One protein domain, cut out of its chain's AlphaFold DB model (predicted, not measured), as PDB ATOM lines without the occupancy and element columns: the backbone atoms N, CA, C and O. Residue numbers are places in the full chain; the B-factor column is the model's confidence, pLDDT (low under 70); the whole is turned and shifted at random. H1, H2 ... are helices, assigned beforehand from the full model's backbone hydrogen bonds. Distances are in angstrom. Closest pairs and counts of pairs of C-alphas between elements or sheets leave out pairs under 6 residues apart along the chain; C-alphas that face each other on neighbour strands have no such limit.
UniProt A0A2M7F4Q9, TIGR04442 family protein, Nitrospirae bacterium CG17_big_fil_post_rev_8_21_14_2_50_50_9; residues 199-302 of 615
ATOM      1  N   ALA A 199      17.230 -44.155   3.964       94.88
ATOM      2  CA  ALA A 199      16.226 -43.559   4.845       94.88
ATOM      3  C   ALA A 199      16.793 -43.262   6.244       94.88
ATOM      4  O   ALA A 199      16.575 -42.175   6.786       94.88
ATOM      5  N   PHE A 200      17.553 -44.202   6.815       96.31
ATOM      6  CA  PHE A 200      18.231 -44.012   8.097       96.31
ATOM      7  C   PHE A 200      19.269 -42.887   8.043       96.31
ATOM      8  O   PHE A 200      19.271 -42.002   8.900       96.31
ATOM      9  N   TYR A 201      20.114 -42.891   7.015       94.94
ATOM     10  CA  TYR A 201      21.158 -41.895   6.813       94.94
ATOM     11  C   TYR A 201      20.585 -40.486   6.677       94.94
ATOM     12  O   TYR A 201      21.061 -39.558   7.329       94.94
ATOM     13  N   ASN A 202      19.529 -40.322   5.878       94.94
ATOM     14  CA  ASN A 202      18.882 -39.031   5.669       94.94
ATOM     15  C   ASN A 202      18.230 -38.500   6.950       94.94
ATOM     16  O   ASN A 202      18.417 -37.326   7.271       94.94
ATOM     17  N   LEU A 203      17.541 -39.357   7.716       93.94
ATOM     18  CA  LEU A 203      16.962 -38.968   9.005       93.94
ATOM     19  C   LEU A 203      18.047 -38.525   9.995       93.94
ATOM     20  O   LEU A 203      17.931 -37.467  10.615       93.94
ATOM     21  N   TYR A 204      19.115 -39.315  10.133       93.56
ATOM     22  CA  TYR A 204      20.215 -38.987  11.037       93.56
ATOM     23  C   TYR A 204      20.913 -37.685  10.625       93.56
ATOM     24  O   TYR A 204      21.173 -36.824  11.466       93.56
ATOM     25  N   LYS A 205      21.157 -37.503   9.322       93.50
ATOM     26  CA  LYS A 205      21.739 -36.283   8.753       93.50
ATOM     27  C   LYS A 205      20.901 -35.050   9.049       93.50
ATOM     28  O   LYS A 205      21.464 -34.045   9.470       93.50
ATOM     29  N   GLU A 206      19.588 -35.120   8.857       92.50
ATOM     30  CA  GLU A 206      18.677 -34.006   9.135       92.50
ATOM     31  C   GLU A 206      18.745 -33.575  10.607       92.50
ATOM     32  O   GLU A 206      18.923 -32.392  10.904       92.50
ATOM     33  N   ILE A 207      18.669 -34.539  11.530       90.56
ATOM     34  CA  ILE A 207      18.721 -34.291  12.979       90.56
ATOM     35  C   ILE A 207      20.084 -33.708  13.375       90.56
ATOM     36  O   ILE A 207      20.153 -32.674  14.047       90.56
ATOM     37  N   TYR A 208      21.172 -34.342  12.928       88.19
ATOM     38  CA  TYR A 208      22.527 -33.942  13.291       88.19
ATOM     39  C   TYR A 208      22.885 -32.554  12.742       88.19
ATOM     40  O   TYR A 208      23.421 -31.731  13.478       88.19
ATOM     41  N   TYR A 209      22.542 -32.248  11.485       87.69
ATOM     42  CA  TYR A 209      22.852 -30.947  10.873       87.69
ATOM     43  C   TYR A 209      22.092 -29.794  11.534       87.69
ATOM     44  O   TYR A 209      22.565 -28.660  11.511       87.69
ATOM     45  N   LYS A 210      20.923 -30.068  12.121       84.88
ATOM     46  CA  LYS A 210      20.113 -29.052  12.794       84.88
ATOM     47  C   LYS A 210      20.612 -28.741  14.205       84.88
ATOM     48  O   LYS A 210      20.679 -27.573  14.573       84.88
ATOM     49  N   ASN A 211      20.939 -29.772  14.986       77.06
ATOM     50  CA  ASN A 211      21.133 -29.635  16.433       77.06
ATOM     51  C   ASN A 211      22.560 -29.966  16.916       77.06
ATOM     52  O   ASN A 211      22.856 -29.722  18.086       77.06
ATOM     53  N   LYS A 212      23.423 -30.570  16.076       75.06
ATOM     54  CA  LYS A 212      24.766 -31.118  16.423       75.06
ATOM     55  C   LYS A 212      24.806 -31.998  17.685       75.06
ATOM     56  O   LYS A 212      25.859 -32.258  18.266       75.06
ATOM     57  N   SER A 213      23.633 -32.441  18.110       75.38
ATOM     58  CA  SER A 213      23.335 -33.203  19.310       75.38
ATOM     59  C   SER A 213      22.021 -33.936  19.054       75.38
ATOM     60  O   SER A 213      21.187 -33.490  18.259       75.38
ATOM     61  N   ILE A 214      21.858 -35.098  19.678       81.00
ATOM     62  CA  ILE A 214      20.676 -35.939  19.502       81.00
ATOM     63  C   ILE A 214      19.864 -35.837  20.788       81.00
ATOM     64  O   ILE A 214      20.348 -36.217  21.850       81.00
ATOM     65  N   SER A 215      18.644 -35.306  20.695       83.56
ATOM     66  CA  SER A 215      17.713 -35.299  21.827       83.56
ATOM     67  C   SER A 215      17.199 -36.716  22.112       83.56
ATOM     68  O   SER A 215      17.179 -37.550  21.209       83.56
ATOM     69  N   GLU A 216      16.710 -36.994  23.324       81.31
ATOM     70  CA  GLU A 216      16.122 -38.309  23.652       81.31
ATOM     71  C   GLU A 216      14.990 -38.695  22.683       81.31
ATOM     72  O   GLU A 216      14.955 -39.808  22.164       81.31
ATOM     73  N   LYS A 217      14.125 -37.734  22.323       84.06
ATOM     74  CA  LYS A 217      13.036 -37.953  21.355       84.06
ATOM     75  C   LYS A 217      13.546 -38.292  19.954       84.06
ATOM     76  O   LYS A 217      12.909 -39.057  19.232       84.06
ATOM     77  N   ASP A 218      14.661 -37.698  19.544       88.06
ATOM     78  CA  ASP A 218      15.274 -37.980  18.247       88.06
ATOM     79  C   ASP A 218      16.008 -39.327  18.256       88.06
ATOM     80  O   ASP A 218      15.942 -40.061  17.268       88.06
ATOM     81  N   ALA A 219      16.633 -39.694  19.379       86.38
ATOM     82  CA  ALA A 219      17.253 -41.001  19.573       86.38
ATOM     83  C   ALA A 219      16.221 -42.134  19.444       86.38
ATOM     84  O   ALA A 219      16.465 -43.097  18.713       86.38
ATOM     85  N   ASP A 220      15.037 -41.977  20.043       88.75
ATOM     86  CA  ASP A 220      13.933 -42.935  19.920       88.75
ATOM     87  C   ASP A 220      13.466 -43.096  18.467       88.75
ATOM     88  O   ASP A 220      13.238 -44.213  17.997       88.75
ATOM     89  N   ARG A 221      13.361 -41.990  17.716       91.06
ATOM     90  CA  ARG A 221      12.978 -42.021  16.292       91.06
ATOM     91  C   ARG A 221      14.011 -42.755  15.442       91.06
ATOM     92  O   ARG A 221      13.632 -43.570  14.599       91.06
ATOM     93  N   ILE A 222      15.297 -42.485  15.667       91.56
ATOM     94  CA  ILE A 222      16.408 -43.157  14.978       91.56
ATOM     95  C   ILE A 222      16.387 -44.661  15.296       91.56
ATOM     96  O   ILE A 222      16.470 -45.486  14.384       91.56
ATOM     97  N   HIS A 223      16.211 -45.025  16.569       91.06
ATOM     98  CA  HIS A 223      16.159 -46.417  17.013       91.06
ATOM     99  C   HIS A 223      14.939 -47.167  16.452       91.06
ATOM    100  O   HIS A 223      15.057 -48.313  16.005       91.06
ATOM    101  N   ALA A 224      13.767 -46.526  16.427       91.50
ATOM    102  CA  ALA A 224      12.548 -47.097  15.861       91.50
ATOM    103  C   ALA A 224      12.710 -47.396  14.363       91.50
ATOM    104  O   ALA A 224      12.326 -48.475  13.908       91.50
ATOM    105  N   LEU A 225      13.333 -46.483  13.608       93.62
ATOM    106  CA  LEU A 225      13.595 -46.672  12.181       93.62
ATOM    107  C   LEU A 225      14.597 -47.807  11.924       93.62
ATOM    108  O   LEU A 225      14.350 -48.670  11.082       93.62
ATOM    109  N   ALA A 226      15.697 -47.841  12.681       93.06
ATOM    110  CA  ALA A 226      16.692 -48.905  12.577       93.06
ATOM    111  C   ALA A 226      16.091 -50.282  12.889       93.06
ATOM    112  O   ALA A 226      16.361 -51.251  12.179       93.06
ATOM    113  N   SER A 227      15.227 -50.353  13.906       92.56
ATOM    114  CA  SER A 227      14.512 -51.575  14.286       92.56
ATOM    115  C   SER A 227      13.506 -52.005  13.217       92.56
ATOM    116  O   SER A 227      13.445 -53.185  12.871       92.56
ATOM    117  N   HIS A 228      12.749 -51.055  12.656       93.75
ATOM    118  CA  HIS A 228      11.782 -51.313  11.588       93.75
ATOM    119  C   HIS A 228      12.450 -51.932  10.354       93.75
ATOM    120  O   HIS A 228      11.968 -52.934   9.827       93.75
ATOM    121  N   TYR A 229      13.598 -51.386   9.947       93.19
ATOM    122  CA  TYR A 229      14.351 -51.866   8.789       93.19
ATOM    123  C   TYR A 229      15.402 -52.942   9.095       93.19
ATOM    124  O   TYR A 229      16.051 -53.428   8.170       93.19
ATOM    125  N   ARG A 230      15.550 -53.348  10.365       91.25
ATOM    126  CA  ARG A 230      16.533 -54.342  10.838       91.25
ATOM    127  C   ARG A 230      17.976 -54.013  10.433       91.25
ATOM    128  O   ARG A 230      18.735 -54.895  10.037       91.25
ATOM    129  N   ILE A 231      18.354 -52.743  10.537       92.31
ATOM    130  CA  ILE A 231      19.715 -52.285  10.236       92.31
ATOM    131  C   ILE A 231      20.633 -52.732  11.376       92.31
ATOM    132  O   ILE A 231      20.375 -52.409  12.537       92.31
ATOM    133  N   ASN A 232      21.697 -53.477  11.069       88.81
ATOM    134  CA  ASN A 232      22.634 -53.939  12.093       88.81
ATOM    135  C   ASN A 232      23.411 -52.763  12.720       88.81
ATOM    136  O   ASN A 232      23.534 -51.688  12.135       88.81
ATOM    137  N   GLN A 233      23.927 -52.961  13.935       86.62
ATOM    138  CA  GLN A 233      24.581 -51.890  14.692       86.62
ATOM    139  C   GLN A 233      25.844 -51.363  13.996       86.62
ATOM    140  O   GLN A 233      26.116 -50.169  14.039       86.62
ATOM    141  N   TYR A 234      26.590 -52.236  13.320       84.69
ATOM    142  CA  TYR A 234      27.814 -51.860  12.622       84.69
ATOM    143  C   TYR A 234      27.539 -50.882  11.468       84.69
ATOM    144  O   TYR A 234      28.150 -49.818  11.402       84.69
ATOM    145  N   ASP A 235      26.558 -51.179  10.614       86.75
ATOM    146  CA  ASP A 235      26.146 -50.308   9.509       86.75
ATOM    147  C   ASP A 235      25.539 -48.992  10.009       86.75
ATOM    148  O   ASP A 235      25.767 -47.940   9.407       86.75
ATOM    149  N   GLN A 236      24.817 -49.013  11.138       90.00
ATOM    150  CA  GLN A 236      24.359 -47.783  11.787       90.00
ATOM    151  C   GLN A 236      25.540 -46.884  12.164       90.00
ATOM    152  O   GLN A 236      25.522 -45.701  11.830       90.00
ATOM    153  N   GLU A 237      26.568 -47.421  12.826       86.81
ATOM    154  CA  GLU A 237      27.745 -46.639  13.220       86.81
ATOM    155  C   GLU A 237      28.514 -46.103  12.007       86.81
ATOM    156  O   GLU A 237      28.854 -44.920  11.979       86.81
ATOM    157  N   ARG A 238      28.695 -46.909  10.949       88.19
ATOM    158  CA  ARG A 238      29.320 -46.449   9.693       88.19
ATOM    159  C   ARG A 238      28.584 -45.261   9.081       88.19
ATOM    160  O   ARG A 238      29.215 -44.268   8.721       88.19
ATOM    161  N   MET A 239      27.253 -45.335   9.009       92.38
ATOM    162  CA  MET A 239      26.417 -44.255   8.483       92.38
ATOM    163  C   MET A 239      26.454 -43.000   9.364       92.38
ATOM    164  O   MET A 239      26.604 -41.898   8.838       92.38
ATOM    165  N   LYS A 240      26.352 -43.146  10.692       90.19
ATOM    166  CA  LYS A 240      26.429 -42.013  11.632       90.19
ATOM    167  C   LYS A 240      27.766 -41.289  11.511       90.19
ATOM    168  O   LYS A 240      27.798 -40.067  11.386       90.19
ATOM    169  N   ILE A 241      28.862 -42.044  11.506       85.88
ATOM    170  CA  ILE A 241      30.212 -41.493  11.415       85.88
ATOM    171  C   ILE A 241      30.431 -40.794  10.067       85.88
ATOM    172  O   ILE A 241      31.000 -39.704  10.046       85.88
ATOM    173  N   ASP A 242      29.927 -41.349   8.959       89.06
ATOM    174  CA  ASP A 242      29.990 -40.694   7.645       89.06
ATOM    175  C   ASP A 242      29.234 -39.352   7.623       89.06
ATOM    176  O   ASP A 242      29.765 -38.356   7.128       89.06
ATOM    177  N   VAL A 243      28.036 -39.281   8.222       90.19
ATOM    178  CA  VAL A 243      27.285 -38.018   8.368       90.19
ATOM    179  C   VAL A 243      28.083 -36.986   9.162       90.19
ATOM    180  O   VAL A 243      28.161 -35.822   8.752       90.19
ATOM    181  N   ILE A 244      28.669 -37.405  10.286       87.81
ATOM    182  CA  ILE A 244      29.458 -36.535  11.161       87.81
ATOM    183  C   ILE A 244      30.704 -36.032  10.428       87.81
ATOM    184  O   ILE A 244      30.975 -34.832  10.467       87.81
ATOM    185  N   TYR A 245      31.428 -36.911   9.726       84.88
ATOM    186  CA  TYR A 245      32.607 -36.550   8.936       84.88
ATOM    187  C   TYR A 245      32.260 -35.563   7.816       84.88
ATOM    188  O   TYR A 245      32.959 -34.570   7.628       84.88
ATOM    189  N   LYS A 246      31.155 -35.786   7.092       87.19
ATOM    190  CA  LYS A 246      30.736 -34.932   5.968       87.19
ATOM    191  C   LYS A 246      30.173 -33.572   6.390       87.19
ATOM    192  O   LYS A 246      29.970 -32.720   5.522       87.19
ATOM    193  N   HIS A 247      29.918 -33.339   7.678       87.38
ATOM    194  CA  HIS A 247      29.489 -32.028   8.166       87.38
ATOM    195  C   HIS A 247      30.571 -30.961   7.877       87.38
ATOM    196  O   HIS A 247      31.733 -31.188   8.214       87.38
ATOM    197  N   PRO A 248      30.241 -29.789   7.289       83.69
ATOM    198  CA  PRO A 248      31.241 -28.833   6.794       83.69
ATOM    199  C   PRO A 248      32.267 -28.358   7.828       83.69
ATOM    200  O   PRO A 248      33.431 -28.158   7.486       83.69
ATOM    201  N   GLU A 249      31.850 -28.178   9.081       78.25
ATOM    202  CA  GLU A 249      32.748 -27.766  10.168       78.25
ATOM    203  C   GLU A 249      33.662 -28.907  10.627       78.25
ATOM    204  O   GLU A 249      34.852 -28.702  10.841       78.25
ATOM    205  N   ASN A 250      33.125 -30.127  10.696       83.50
ATOM    206  CA  ASN A 250      33.856 -31.300  11.167       83.50
ATOM    207  C   ASN A 250      34.873 -31.754  10.128       83.50
ATOM    208  O   ASN A 250      36.015 -32.068  10.461       83.50
ATOM    209  N   LYS A 251      34.473 -31.722   8.853       82.38
ATOM    210  CA  LYS A 251      35.325 -32.072   7.724       82.38
ATOM    211  C   LYS A 251      36.617 -31.263   7.721       82.38
ATOM    212  O   LYS A 251      37.677 -31.833   7.516       82.38
ATOM    213  N   ARG A 252      36.548 -29.956   8.008       78.44
ATOM    214  CA  ARG A 252      37.739 -29.088   8.080       78.44
ATOM    215  C   ARG A 252      38.727 -29.564   9.143       78.44
ATOM    216  O   ARG A 252      39.910 -29.665   8.851       78.44
ATOM    217  N   ILE A 253      38.230 -29.887  10.336       74.56
ATOM    218  CA  ILE A 253      39.056 -30.339  11.464       74.56
ATOM    219  C   ILE A 253      39.709 -31.688  11.138       74.56
ATOM    220  O   ILE A 253      40.903 -31.873  11.352       74.56
ATOM    221  N   ILE A 254      38.939 -32.629  10.588       78.12
ATOM    222  CA  ILE A 254      39.418 -33.988  10.310       78.12
ATOM    223  C   ILE A 254      40.361 -34.009   9.101       78.12
ATOM    224  O   ILE A 254      41.366 -34.718   9.130       78.12
ATOM    225  N   ASP A 255      40.085 -33.214   8.066       79.00
ATOM    226  CA  ASP A 255      40.995 -33.049   6.932       79.00
ATOM    227  C   ASP A 255      42.316 -32.404   7.393       79.00
ATOM    228  O   ASP A 255      43.379 -32.811   6.938       79.00
ATOM    229  N   GLU A 256      42.288 -31.480   8.362       74.94
ATOM    230  CA  GLU A 256      43.508 -30.925   8.958       74.94
ATOM    231  C   GLU A 256      44.281 -31.962   9.795       74.94
ATOM    232  O   GLU A 256      45.507 -32.026   9.697       74.94
ATOM    233  N   CYS A 257      43.597 -32.832  10.555       75.50
ATOM    234  CA  CYS A 257      44.242 -33.978  11.216       75.50
ATOM    235  C   CYS A 257      44.941 -34.871  10.192       75.50
ATOM    236  O   CYS A 257      46.116 -35.209  10.342       75.50
ATOM    237  N   LYS A 258      44.217 -35.227   9.128       77.81
ATOM    238  CA  LYS A 258      44.723 -36.053   8.036       77.81
ATOM    239  C   LYS A 258      45.941 -35.407   7.375       77.81
ATOM    240  O   LYS A 258      46.910 -36.102   7.096       77.81
ATOM    241  N   ASP A 259      45.929 -34.096   7.169       79.75
ATOM    242  CA  ASP A 259      47.046 -33.356   6.582       79.75
ATOM    243  C   ASP A 259      48.310 -33.438   7.433       79.75
ATOM    244  O   ASP A 259      49.385 -33.743   6.916       79.75
ATOM    245  N   VAL A 260      48.177 -33.219   8.742       70.12
ATOM    246  CA  VAL A 260      49.304 -33.302   9.676       70.12
ATOM    247  C   VAL A 260      49.875 -34.723   9.721       70.12
ATOM    248  O   VAL A 260      51.095 -34.891   9.736       70.12
ATOM    249  N   LEU A 261      49.016 -35.746   9.676       76.00
ATOM    250  CA  LEU A 261      49.443 -37.146   9.638       76.00
ATOM    251  C   LEU A 261      50.106 -37.524   8.307       76.00
ATOM    252  O   LEU A 261      51.123 -38.206   8.319       76.00
ATOM    253  N   ILE A 262      49.601 -37.044   7.165       77.50
ATOM    254  CA  ILE A 262      50.223 -37.251   5.844       77.50
ATOM    255  C   ILE A 262      51.608 -36.592   5.784       77.50
ATOM    256  O   ILE A 262      52.550 -37.175   5.246       77.50
ATOM    257  N   GLU A 263      51.751 -35.380   6.330       73.69
ATOM    258  CA  GLU A 263      53.044 -34.695   6.423       73.69
ATOM    259  C   GLU A 263      54.040 -35.473   7.289       73.69
ATOM    260  O   GLU A 263      55.213 -35.577   6.922       73.69
ATOM    261  N   GLY A 264      53.575 -36.027   8.413       67.06
ATOM    262  CA  GLY A 264      54.380 -36.896   9.267       67.06
ATOM    263  C   GLY A 264      54.754 -38.210   8.578       67.06
ATOM    264  O   GLY A 264      55.902 -38.647   8.631       67.06
ATOM    265  N   GLU A 265      53.821 -38.801   7.834       68.19
ATOM    266  CA  GLU A 265      54.036 -40.046   7.100       68.19
ATOM    267  C   GLU A 265      55.104 -39.887   6.013       68.19
ATOM    268  O   GLU A 265      56.036 -40.693   5.943       68.19
ATOM    269  N   ALA A 266      55.024 -38.805   5.227       68.88
ATOM    270  CA  ALA A 266      55.991 -38.474   4.180       68.88
ATOM    271  C   ALA A 266      57.408 -38.219   4.719       68.88
ATOM    272  O   ALA A 266      58.386 -38.498   4.026       68.88
ATOM    273  N   ARG A 267      57.521 -37.693   5.945       65.38
ATOM    274  CA  ARG A 267      58.799 -37.457   6.637       65.38
ATOM    275  C   ARG A 267      59.266 -38.649   7.472       65.38
ATOM    276  O   ARG A 267      60.364 -38.606   7.999       65.38
ATOM    277  N   GLN A 268      58.442 -39.693   7.572       62.47
ATOM    278  CA  GLN A 268      58.600 -40.819   8.495       62.47
ATOM    279  C   GLN A 268      58.677 -40.445   9.983       62.47
ATOM    280  O   GLN A 268      58.978 -41.302  10.807       62.47
ATOM    281  N   GLU A 269      58.335 -39.206  10.335       62.84
ATOM    282  CA  GLU A 269      58.537 -38.617  11.656       62.84
ATOM    283  C   GLU A 269      57.462 -37.551  11.915       62.84
ATOM    284  O   GLU A 269      57.122 -36.772  11.021       62.84
ATOM    285  N   ILE A 270      56.947 -37.474  13.146       60.88
ATOM    286  CA  ILE A 270      56.050 -36.394  13.583       60.88
ATOM    287  C   ILE A 270      56.820 -35.482  14.537       60.88
ATOM    288  O   ILE A 270      57.240 -35.909  15.608       60.88
ATOM    289  N   SER A 271      56.975 -34.208  14.179       53.75
ATOM    290  CA  SER A 271      57.619 -33.213  15.050       53.75
ATOM    291  C   SER A 271      56.752 -32.838  16.264       53.75
ATOM    292  O   SER A 271      55.523 -32.899  16.201       53.75
ATOM    293  N   HIS A 272      57.365 -32.312  17.330       45.88
ATOM    294  CA  HIS A 272      56.658 -31.783  18.512       45.88
ATOM    295  C   HIS A 272      55.587 -30.728  18.149       45.88
ATOM    296  O   HIS A 272      54.505 -30.678  18.731       45.88
ATOM    297  N   SER A 273      55.846 -29.905  17.123       49.56
ATOM    298  CA  SER A 273      54.872 -28.926  16.612       49.56
ATOM    299  C   SER A 273      53.642 -29.580  15.962       49.56
ATOM    300  O   SER A 273      52.523 -29.087  16.109       49.56
ATOM    301  N   GLN A 274      53.836 -30.714  15.284       56.09
ATOM    302  CA  GLN A 274      52.773 -31.485  14.642       56.09
ATOM    303  C   GLN A 274      51.987 -32.304  15.674       56.09
ATOM    304  O   GLN A 274      50.764 -32.330  15.595       56.09
ATOM    305  N   GLN A 275      52.645 -32.868  16.692       56.34
ATOM    306  CA  GLN A 275      51.966 -33.511  17.827       56.34
ATOM    307  C   GLN A 275      51.091 -32.520  18.604       56.34
ATOM    308  O   GLN A 275      49.908 -32.781  18.812       56.34
ATOM    309  N   ALA A 276      51.613 -31.336  18.944       46.50
ATOM    310  CA  ALA A 276      50.826 -30.289  19.596       46.50
ATOM    311  C   ALA A 276      49.622 -29.848  18.740       46.50
ATOM    312  O   ALA A 276      48.539 -29.574  19.265       46.50
ATOM    313  N   ARG A 277      49.780 -29.813  17.409       55.78
ATOM    314  CA  ARG A 277      48.685 -29.527  16.471       55.78
ATOM    315  C   ARG A 277      47.646 -30.653  16.444       55.78
ATOM    316  O   ARG A 277      46.460 -30.348  16.514       55.78
ATOM    317  N   LEU A 278      48.061 -31.922  16.434       65.31
ATOM    318  CA  LEU A 278      47.155 -33.077  16.528       65.31
ATOM    319  C   LEU A 278      46.370 -33.083  17.845       65.31
ATOM    320  O   LEU A 278      45.162 -33.294  17.826       65.31
ATOM    321  N   ILE A 279      47.006 -32.768  18.978       56.38
ATOM    322  CA  ILE A 279      46.338 -32.661  20.289       56.38
ATOM    323  C   ILE A 279      45.286 -31.539  20.286       56.38
ATOM    324  O   ILE A 279      44.150 -31.737  20.729       56.38
ATOM    325  N   ARG A 280      45.618 -30.366  19.727       52.38
ATOM    326  CA  ARG A 280      44.661 -29.256  19.564       52.38
ATOM    327  C   ARG A 280      43.480 -29.655  18.679       52.38
ATOM    328  O   ARG A 280      42.337 -29.390  19.044       52.38
ATOM    329  N   LEU A 281      43.737 -30.329  17.558       65.94
ATOM    330  CA  LEU A 281      42.689 -30.793  16.649       65.94
ATOM    331  C   LEU A 281      41.810 -31.880  17.286       65.94
ATOM    332  O   LEU A 281      40.592 -31.834  17.139       65.94
ATOM    333  N   ARG A 282      42.376 -32.788  18.089       64.50
ATOM    334  CA  ARG A 282      41.607 -33.760  18.888       64.50
ATOM    335  C   ARG A 282      40.742 -33.075  19.948       64.50
ATOM    336  O   ARG A 282      39.579 -33.433  20.114       64.50
ATOM    337  N   THR A 283      41.260 -32.041  20.607       57.44
ATOM    338  CA  THR A 283      40.474 -31.221  21.546       57.44
ATOM    339  C   THR A 283      39.309 -30.528  20.831       57.44
ATOM    340  O   THR A 283      38.198 -30.465  21.359       57.44
ATOM    341  N   LEU A 284      39.530 -30.047  19.601       63.50
ATOM    342  CA  LEU A 284      38.472 -29.496  18.752       63.50
ATOM    343  C   LEU A 284      37.457 -30.561  18.323       63.50
ATOM    344  O   LEU A 284      36.268 -30.250  18.276       63.50
ATOM    345  N   CYS A 285      37.878 -31.803  18.073       65.81
ATOM    346  CA  CYS A 285      36.958 -32.910  17.813       65.81
ATOM    347  C   CYS A 285      36.000 -33.135  18.988       65.81
ATOM    348  O   CYS A 285      34.790 -33.165  18.781       65.81
ATOM    349  N   VAL A 286      36.516 -33.197  20.221       69.12
ATOM    350  CA  VAL A 286      35.687 -33.375  21.428       69.12
ATOM    351  C   VAL A 286      34.704 -32.215  21.602       69.12
ATOM    352  O   VAL A 286      33.516 -32.441  21.810       69.12
ATOM    353  N   ARG A 287      35.173 -30.972  21.446       62.38
ATOM    354  CA  ARG A 287      34.325 -29.772  21.563       62.38
ATOM    355  C   ARG A 287      33.210 -29.705  20.515       62.38
ATOM    356  O   ARG A 287      32.162 -29.139  20.798       62.38
ATOM    357  N   ASN A 288      33.427 -30.269  19.327       64.31
ATOM    358  CA  ASN A 288      32.450 -30.279  18.233       64.31
ATOM    359  C   ASN A 288      31.624 -31.578  18.164       64.31
ATOM    360  O   ASN A 288      30.971 -31.828  17.152       64.31
ATOM    361  N   ASN A 289      31.643 -32.414  19.212       68.31
ATOM    362  CA  ASN A 289      30.963 -33.716  19.238       68.31
ATOM    363  C   ASN A 289      31.346 -34.623  18.050       68.31
ATOM    364  O   ASN A 289      30.515 -35.359  17.511       68.31
ATOM    365  N   ILE A 290      32.608 -34.558  17.618       74.62
ATOM    366  CA  ILE A 290      33.180 -35.452  16.612       74.62
ATOM    367  C   ILE A 290      33.733 -36.684  17.343       74.62
ATOM    368  O   ILE A 290      34.584 -36.528  18.224       74.62
ATOM    369  N   PRO A 291      33.313 -37.909  16.982       71.88
ATOM    370  CA  PRO A 291      33.832 -39.129  17.583       71.88
ATOM    371  C   PRO A 291      35.358 -39.222  17.474       71.88
ATOM    372  O   PRO A 291      35.910 -39.180  16.374       71.88
ATOM    373  N   ILE A 292      36.034 -39.427  18.609       67.69
ATOM    374  CA  ILE A 292      37.502 -39.591  18.699       67.69
ATOM    375  C   ILE A 292      37.992 -40.796  17.875       67.69
ATOM    376  O   ILE A 292      39.130 -40.828  17.414       67.69
ATOM    377  N   VAL A 293      37.100 -41.753  17.609       68.25
ATOM    378  CA  VAL A 293      37.356 -42.910  16.743       68.25
ATOM    379  C   VAL A 293      37.855 -42.488  15.352       68.25
ATOM    380  O   VAL A 293      38.679 -43.182  14.769       68.25
ATOM    381  N   LEU A 294      37.410 -41.344  14.819       70.31
ATOM    382  CA  LEU A 294      37.839 -40.860  13.503       70.31
ATOM    383  C   LEU A 294      39.343 -40.513  13.461       70.31
ATOM    384  O   LEU A 294      40.045 -41.093  12.633       70.31
ATOM    385  N   PRO A 295      39.868 -39.633  14.340       65.94
ATOM    386  CA  PRO A 295      41.309 -39.431  14.496       65.94
ATOM    387  C   PRO A 295      42.088 -40.723  14.760       65.94
ATOM    388  O   PRO A 295      43.076 -40.964  14.079       65.94
ATOM    389  N   ASN A 296      41.610 -41.576  15.672       68.12
ATOM    390  CA  ASN A 296      42.331 -42.795  16.049       68.12
ATOM    391  C   ASN A 296      42.499 -43.763  14.869       68.12
ATOM    392  O   ASN A 296      43.555 -44.357  14.707       68.12
ATOM    393  N   ILE A 297      41.493 -43.889  13.995       68.44
ATOM    394  CA  ILE A 297      41.628 -44.720  12.790       68.44
ATOM    395  C   ILE A 297      42.631 -44.123  11.804       68.44
ATOM    396  O   ILE A 297      43.349 -44.874  11.145       68.44
ATOM    397  N   LEU A 298      42.697 -42.795  11.684       69.06
ATOM    398  CA  LEU A 298      43.713 -42.151  10.849       69.06
ATOM    399  C   LEU A 298      45.117 -42.393  11.415       69.06
ATOM    400  O   LEU A 298      46.029 -42.680  10.640       69.06
ATOM    401  N   ASP A 299      45.268 -42.339  12.739       66.25
ATOM    402  CA  ASP A 299      46.510 -42.679  13.434       66.25
ATOM    403  C   ASP A 299      46.895 -44.142  13.169       66.25
ATOM    404  O   ASP A 299      47.987 -44.407  12.677       66.25
ATOM    405  N   ASP A 300      45.980 -45.088  13.378       67.75
ATOM    406  CA  ASP A 300      46.223 -46.517  13.148       67.75
ATOM    407  C   ASP A 300      46.551 -46.831  11.682       67.75
ATOM    408  O   ASP A 300      47.366 -47.705  11.388       67.75
ATOM    409  N   GLN A 301      45.907 -46.160  10.724       67.19
ATOM    410  CA  GLN A 301      46.126 -46.421   9.300       67.19
ATOM    411  C   GLN A 301      47.424 -45.806   8.775       67.19
ATOM    412  O   GLN A 301      48.044 -46.404   7.893       67.19
ATOM    413  N   LEU A 302      47.834 -44.646   9.294       66.00
ATOM    414  CA  LEU A 302      49.017 -43.924   8.821       66.00
ATOM    415  C   LEU A 302      50.269 -44.244   9.650       66.00
ATOM    416  O   LEU A 302      51.344 -44.340   9.083       66.00
TER     417      LEU A 302
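Overview. This is residues 199 to 302 of the 615 residues of the protein "TIGR04442 family protein" of Nitrospirae bacterium CG17_big_fil_post_rev_8_21_14_2_50_50_9 (UniProt A0A2M7F4Q9). Two groups of three helices stand end to end in an elongated model: in one, the longest helix, H4, has H5 folded back beside it and the short H6 along another of its sides; in the other, H1 and H2 form a hairpin, with H3 packed slantwise on H1. H3 and H4 meet at a corner, nearly at right angles, where the chain passes from one group to the other. The printed part has 104 residues with six named helices, H1 to H6 in order along the chain, and no named strand; the class is all helix. The whole is loose, with a radius of gyration of the C-alphas of 16.0 A, and its C-alphas span 49 by 24 by 17 A, a rod in outline.

Along the chain. H4, residues 248 to 267, is the longest helix; it begins with C-alpha 248 at (31.241, -28.833, 6.794) and measures 28.9 A from first to last C-alpha. H5, residues 272 to 287, measures 22.6 A, and H6, residues 293 to 302, measures 14.1 A and ends with C-alpha 302 at (49.017, -43.924, 8.821). H3 is residues 233 to 246, 20.0 A long. H2 is residues 216 to 229, 20.2 A long. H1, residues 199 to 211, is 18.8 A long and begins with C-alpha 199 at (16.226, -43.559, 4.845).

Arrangement. H4 is the hub, touching H3, H5 and H6. H4 and H5 form a helical hairpin at a shallow tilt of 22 degrees, opposite ways; their closest C-alphas, of Cys 257 and Leu 278, are 6.1 A apart. H6 touches H4 at a shallow tilt of 22 degrees, the same way, with the closest C-alphas, of Glu 265 and Leu 302, 6.6 A apart. H5 and H6 are close but not clearly touching; their closest C-alphas, of Arg 282 and Pro 295, are 7.2 A apart. H3, with residues 244 to 245 alone, and H4, with residues 250 to 254 alone, only just touch, with 3 pairs of C-alphas within 8 A, and only at the corner by their link; they are about perpendicular at 89 degrees, and their closest C-alphas, of Tyr 245 and Lys 251, are 5.4 A apart. H3 touches H1 with residues 239 to 244 alone, at a steep tilt of 46 degrees, the same way; the closest C-alphas, of Lys 205 and Val 243, are 5.8 A apart. H1 and H2 form a helical hairpin at a shallow tilt of 11 degrees, opposite ways, with the closest C-alphas, of Phe 200 and Leu 225, 6.7 A apart. H1 and H2 are both apart from H4, H5 and H6. Every O i to N i+4 pair is within hydrogen-bond range in H1, H2, H3, H5 and H6, and 14 of 16 are in H4.

Size, cuts and confidence. The two C-alphas farthest apart, of His 228 and His 272, are 49.4 A apart. The printed part has no cut, and its five links are tight. The mean pLDDT of the printed part is 77.5; residues 264 to 289, 292 to 293 and 295 to 302 are under 70.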